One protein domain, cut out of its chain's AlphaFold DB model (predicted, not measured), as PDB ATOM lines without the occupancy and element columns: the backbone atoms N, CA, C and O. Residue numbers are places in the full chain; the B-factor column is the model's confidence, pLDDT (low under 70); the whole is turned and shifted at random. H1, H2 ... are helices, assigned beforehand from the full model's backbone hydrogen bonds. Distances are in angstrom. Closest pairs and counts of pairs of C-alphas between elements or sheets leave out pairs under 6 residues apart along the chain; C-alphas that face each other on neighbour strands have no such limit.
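What this domain is: This is residues 6 to 50 of the 108 residues of an uncharacterized protein of Ruminococcus sp. JE7A12 (UniProt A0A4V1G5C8). A long helix, H2, makes one side of the domain, and a shorter helix, H1, packs on its middle at a steep slant; a wide loop, residues 14 to 36, swings away from the end of H1 and comes back to the start of H2. The printed part has 45 residues with two named helices, H1 then H2 along the chain, and no named strand. The class is all helix, though only 21 of the 45 printed residues are in named elements. The whole is compact, with a radius of gyration of the C-alphas of 9.3 A, and its C-alphas span 23 by 23 by 14 A.

How they stand to each other: H2, residues 37 to 49, and H1, residues 6 to 13, touch, with 14 pairs of C-alphas within 8 A. Their closest C-alphas are those of Trp 8 and Asp 42, 4.8 A apart, and their centres are 8.4 A apart. Their lines stand at a steep tilt of 59 degrees, and they run opposite ways. In H1 every O i to N i+4 pair is within hydrogen-bond range; in H2, 8 of 9 are.

Where its parts are: H2 has 13 residues and measures 19.0 A from C-alpha 37 at (144.921, 175.780, 207.844) to C-alpha 49 at (148.578, 158.891, 215.642). H1 has 8 residues and measures 10.3 A, beginning with C-alpha 6 at (141.267, 164.251, 221.315).

The domain as a whole: The two C-alphas farthest apart are those of Lys 20 and Lys 48, at 24.3 A. The printed part has no cut, and the link from H1 to H2, 23 residues, is long. The mean pLDDT of the printed part is 73.5; residues 17 to 33 and 49 to 50 are under 70, low confidence in this predicted model.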
ATOM      1  N   ASN A   6     142.718 164.052 221.267       79.88
ATOM      2  CA  ASN A   6     141.267 164.251 221.315       79.88
ATOM      3  C   ASN A   6     140.889 165.646 220.807       79.88
ATOM      4  O   ASN A   6     139.934 165.793 220.053       79.88
ATOM      5  N   GLU A   7     141.650 166.672 221.183       84.88
ATOM      6  CA  GLU A   7     141.386 168.045 220.754       84.88
ATOM      7  C   GLU A   7     141.577 168.195 219.243       84.88
ATOM      8  O   GLU A   7     140.706 168.726 218.554       84.88
ATOM      9  N   TRP A   8     142.667 167.643 218.708       87.12
ATOM     10  CA  TRP A   8     142.925 167.643 217.270       87.12
ATOM     11  C   TRP A   8     141.835 166.916 216.487       87.12
ATOM     12  O   TRP A   8     141.372 167.424 215.463       87.12
ATOM     13  N   PHE A   9     141.376 165.769 216.991       85.75
ATOM     14  CA  PHE A   9     140.247 165.043 216.424       85.75
ATOM     15  C   PHE A   9     138.974 165.882 216.409       85.75
ATOM     16  O   PHE A   9     138.398 166.086 215.348       85.75
ATOM     17  N   TYR A  10     138.525 166.386 217.560       84.12
ATOM     18  CA  TYR A  10     137.249 167.094 217.641       84.12
ATOM     19  C   TYR A  10     137.271 168.425 216.884       84.12
ATOM     20  O   TYR A  10     136.236 168.848 216.365       84.12
ATOM     21  N   ASN A  11     138.430 169.081 216.772       87.94
ATOM     22  CA  ASN A  11     138.580 170.279 215.949       87.94
ATOM     23  C   ASN A  11     138.471 169.960 214.457       87.94
ATOM     24  O   ASN A  11     137.781 170.678 213.735       87.94
ATOM     25  N   SER A  12     139.092 168.871 214.001       84.62
ATOM     26  CA  SER A  12     139.065 168.465 212.592       84.62
ATOM     27  C   SER A  12     137.769 167.773 212.168       84.62
ATOM     28  O   SER A  12     137.253 168.059 211.088       84.62
ATOM     29  N   ALA A  13     137.160 166.956 213.028       80.44
ATOM     30  CA  ALA A  13     135.930 166.212 212.744       80.44
ATOM     31  C   ALA A  13     134.719 167.120 212.459       80.44
ATOM     32  O   ALA A  13     133.828 166.745 211.698       80.44
ATOM     33  N   LYS A  14     134.700 168.350 213.001       82.75
ATOM     34  CA  LYS A  14     133.677 169.374 212.693       82.75
ATOM     35  C   LYS A  14     133.634 169.755 211.212       82.75
ATOM     36  O   LYS A  14     132.590 170.176 210.725       82.75
ATOM     37  N   TYR A  15     134.757 169.609 210.514       80.94
ATOM     38  CA  TYR A  15     134.925 169.972 209.110       80.94
ATOM     39  C   TYR A  15     134.941 168.747 208.194       80.94
ATOM     40  O   TYR A  15     135.425 168.836 207.071       80.94
ATOM     41  N   ALA A  16     134.442 167.596 208.640       74.50
ATOM     42  CA  ALA A  16     134.323 166.431 207.778       74.50
ATOM     43  C   ALA A  16     133.197 166.598 206.737       74.50
ATOM     44  O   ALA A  16     132.181 167.236 207.012       74.50
ATOM     45  N   ILE A  17     133.378 166.024 205.541       57.53
ATOM     46  CA  ILE A  17     132.475 166.201 204.382       57.53
ATOM     47  C   ILE A  17     131.058 165.640 204.623       57.53
ATOM     48  O   ILE A  17     130.110 166.122 204.010       57.53
ATOM     49  N   ASP A  18     130.878 164.706 205.561       57.94
ATOM     50  CA  ASP A  18     129.558 164.174 205.919       57.94
ATOM     51  C   ASP A  18     129.498 163.787 207.408       57.94
ATOM     52  O   ASP A  18     129.647 162.626 207.785       57.94
ATOM     53  N   ASN A  19     129.340 164.780 208.296       56.91
ATOM     54  CA  ASN A  19     129.337 164.548 209.752       56.91
ATOM     55  C   ASN A  19     128.025 163.954 210.298       56.91
ATOM     56  O   ASN A  19     127.907 163.757 211.511       56.91
ATOM     57  N   LYS A  20     127.040 163.685 209.427       52.09
ATOM     58  CA  LYS A  20     125.670 163.318 209.817       52.09
ATOM     59  C   LYS A  20     125.604 162.077 210.710       52.09
ATOM     60  O   LYS A  20     124.663 161.950 211.486       52.09
ATOM     61  N   ASN A  21     126.620 161.219 210.643       52.00
ATOM     62  CA  ASN A  21     126.840 160.129 211.582       52.00
ATOM     63  C   ASN A  21     128.109 160.411 212.389       52.00
ATOM     64  O   ASN A  21     129.169 160.663 211.820       52.00
ATOM     65  N   GLN A  22     127.981 160.390 213.718       58.81
ATOM     66  CA  GLN A  22     129.033 160.704 214.685       58.81
ATOM     67  C   GLN A  22     130.357 160.014 214.331       58.81
ATOM     68  O   GLN A  22     130.531 158.817 214.564       58.81
ATOM     69  N   ILE A  23     131.296 160.786 213.781       64.62
ATOM     70  CA  ILE A  23     132.666 160.337 213.553       64.62
ATOM     71  C   ILE A  23     133.231 159.933 214.911       64.62
ATOM     72  O   ILE A  23     133.162 160.699 215.876       64.62
ATOM     73  N   GLN A  24     133.759 158.718 214.993       66.88
ATOM     74  CA  GLN A  24     134.302 158.172 216.229       66.88
ATOM     75  C   GLN A  24     135.794 158.483 216.338       66.88
ATOM     76  O   GLN A  24     136.540 158.432 215.356       66.88
ATOM     77  N   TYR A  25     136.227 158.821 217.551       63.62
ATOM     78  CA  TYR A  25     137.639 159.025 217.847       63.62
ATOM     79  C   TYR A  25     138.423 157.737 217.552       63.62
ATOM     80  O   TYR A  25     138.009 156.648 217.943       63.62
ATOM     81  N   GLY A  26     139.552 157.860 216.855       64.75
ATOM     82  CA  GLY A  26     140.329 156.734 216.332       64.75
ATOM     83  C   GLY A  26     140.045 156.379 214.865       64.75
ATOM     84  O   GLY A  26     140.696 155.480 214.338       64.75
ATOM     85  N   CYS A  27     139.132 157.084 214.188       65.06
ATOM     86  CA  CYS A  27     138.862 156.921 212.756       65.06
ATOM     87  C   CYS A  27     139.494 158.046 211.910       65.06
ATOM     88  O   CYS A  27     139.525 159.209 212.321       65.06
ATOM     89  N   VAL A  28     139.960 157.699 210.704       68.88
ATOM     90  CA  VAL A  28     140.208 158.638 209.585       68.88
ATOM     91  C   VAL A  28     138.858 159.215 209.095       68.88
ATOM     92  O   VAL A  28     137.794 158.725 209.459       68.88
ATOM     93  N   PHE A  29     138.853 160.304 208.334       68.44
ATOM     94  CA  PHE A  29     137.651 160.871 207.709       68.44
ATOM     95  C   PHE A  29     138.071 161.916 206.676       68.44
ATOM     96  O   PHE A  29     139.150 162.488 206.771       68.44
ATOM     97  N   LEU A  30     137.229 162.199 205.684       63.41
ATOM     98  CA  LEU A  30     137.556 163.226 204.696       63.41
ATOM     99  C   LEU A  30     137.289 164.623 205.249       63.41
ATOM    100  O   LEU A  30     136.152 164.946 205.599       63.41
ATOM    101  N   LEU A  31     138.330 165.452 205.279       66.75
ATOM    102  CA  LEU A  31     138.242 166.861 205.639       66.75
ATOM    103  C   LEU A  31     137.747 167.685 204.440       66.75
ATOM    104  O   LEU A  31     138.195 167.480 203.310       66.75
ATOM    105  N   ARG A  32     136.831 168.628 204.672       66.25
ATOM    106  CA  ARG A  32     136.375 169.567 203.644       66.25
ATOM    107  C   ARG A  32     137.542 170.408 203.127       66.25
ATOM    108  O   ARG A  32     138.420 170.815 203.886       66.25
ATOM    109  N   LYS A  33     137.508 170.718 201.828       61.31
ATOM    110  CA  LYS A  33     138.551 171.489 201.127       61.31
ATOM    111  C   LYS A  33     138.686 172.933 201.638       61.31
ATOM    112  O   LYS A  33     139.727 173.541 201.439       61.31
ATOM    113  N   ASP A  34     137.655 173.461 202.295       76.00
ATOM    114  CA  ASP A  34     137.603 174.804 202.879       76.00
ATOM    115  C   ASP A  34     137.927 174.836 204.386       76.00
ATOM    116  O   ASP A  34     137.716 175.856 205.044       76.00
ATOM    117  N   ALA A  35     138.433 173.738 204.961       73.00
ATOM    118  CA  ALA A  35     138.846 173.713 206.361       73.00
ATOM    119  C   ALA A  35     140.030 174.677 206.612       73.00
ATOM    120  O   ALA A  35     140.994 174.656 205.842       73.00
ATOM    121  N   PRO A  36     140.012 175.481 207.696       89.31
ATOM    122  CA  PRO A  36     141.105 176.403 208.019       89.31
ATOM    123  C   PRO A  36     142.462 175.697 208.161       89.31
ATOM    124  O   PRO A  36     142.513 174.568 208.647       89.31
ATOM    125  N   ASP A  37     143.568 176.374 207.840       86.19
ATOM    126  CA  ASP A  37     144.921 175.780 207.844       86.19
ATOM    127  C   ASP A  37     145.271 175.076 209.161       86.19
ATOM    128  O   ASP A  37     145.723 173.931 209.168       86.19
ATOM    129  N   LYS A  38     144.953 175.710 210.296       88.88
ATOM    130  CA  LYS A  38     145.142 175.120 211.630       88.88
ATOM    131  C   LYS A  38     144.392 173.794 211.800       88.88
ATOM    132  O   LYS A  38     144.908 172.860 212.402       88.88
ATOM    133  N   VAL A  39     143.184 173.692 211.247       84.75
ATOM    134  CA  VAL A  39     142.370 172.471 211.299       84.75
ATOM    135  C   VAL A  39     142.995 171.370 210.442       84.75
ATOM    136  O   VAL A  39     143.004 170.207 210.844       84.75
ATOM    137  N   GLN A  40     143.565 171.724 209.289       77.69
ATOM    138  CA  GLN A  40     144.298 170.778 208.446       77.69
ATOM    139  C   GLN A  40     145.574 170.270 209.134       77.69
ATOM    140  O   GLN A  40     145.908 169.090 209.024       77.69
ATOM    141  N   GLU A  41     146.291 171.136 209.853       86.06
ATOM    142  CA  GLU A  41     147.463 170.752 210.647       86.06
ATOM    143  C   GLU A  41     147.102 169.820 211.804       86.06
ATOM    144  O   GLU A  41     147.750 168.787 211.980       86.06
ATOM    145  N   ASP A  42     146.052 170.144 212.558       85.56
ATOM    146  CA  ASP A  42     145.541 169.298 213.637       85.56
ATOM    147  C   ASP A  42     145.116 167.927 213.093       85.56
ATOM    148  O   ASP A  42     145.494 166.894 213.646       85.56
ATOM    149  N   TYR A  43     144.433 167.896 211.944       81.12
ATOM    150  CA  TYR A  43     144.065 166.649 211.280       81.12
ATOM    151  C   TYR A  43     145.292 165.818 210.878       81.12
ATOM    152  O   TYR A  43     145.329 164.614 211.129       81.12
ATOM    153  N   LYS A  44     146.338 166.452 210.328       78.56
ATOM    154  CA  LYS A  44     147.614 165.792 209.988       78.56
ATOM    155  C   LYS A  44     148.326 165.229 211.220       78.56
ATOM    156  O   LYS A  44     148.929 164.162 211.130       78.56
ATOM    157  N   LYS A  45     148.295 165.928 212.359       83.56
ATOM    158  CA  LYS A  45     148.867 165.427 213.620       83.56
ATOM    159  C   LYS A  45     148.067 164.238 214.147       83.56
ATOM    160  O   LYS A  45     148.650 163.219 214.504       83.56
ATOM    161  N   TYR A  46     146.742 164.338 214.119       79.38
ATOM    162  CA  TYR A  46     145.835 163.285 214.560       79.38
ATOM    163  C   TYR A  46     145.923 162.011 213.703       79.38
ATOM    164  O   TYR A  46     146.107 160.927 214.249       79.38
ATOM    165  N   ILE A  47     145.869 162.115 212.371       71.00
ATOM    166  CA  ILE A  47     145.913 160.940 211.482       71.00
ATOM    167  C   ILE A  47     147.238 160.173 211.602       71.00
ATOM    168  O   ILE A  47     147.235 158.949 211.533       71.00
ATOM    169  N   LYS A  48     148.355 160.860 211.888       71.62
ATOM    170  CA  LYS A  48     149.651 160.217 212.182       71.62
ATOM    171  C   LYS A  48     149.627 159.360 213.453       71.62
ATOM    172  O   LYS A  48     150.434 158.441 213.576       71.62
ATOM    173  N   LEU A  49     148.739 159.660 214.404       67.56
ATOM    174  CA  LEU A  49     148.578 158.891 215.642       67.56
ATOM    175  C   LEU A  49     147.652 157.686 215.470       67.56
ATOM    176  O   LEU A  49     147.786 156.700 216.197       67.56
ATOM    177  N   ILE A  50     146.742 157.727 214.496       58.56
ATOM    178  CA  ILE A  50     145.898 156.579 214.176       58.56
ATOM    179  C   ILE A  50     146.711 155.594 213.343       58.56
ATOM    180  O   ILE A  50     146.723 155.627 212.119       58.56
TER     181      ILE A  50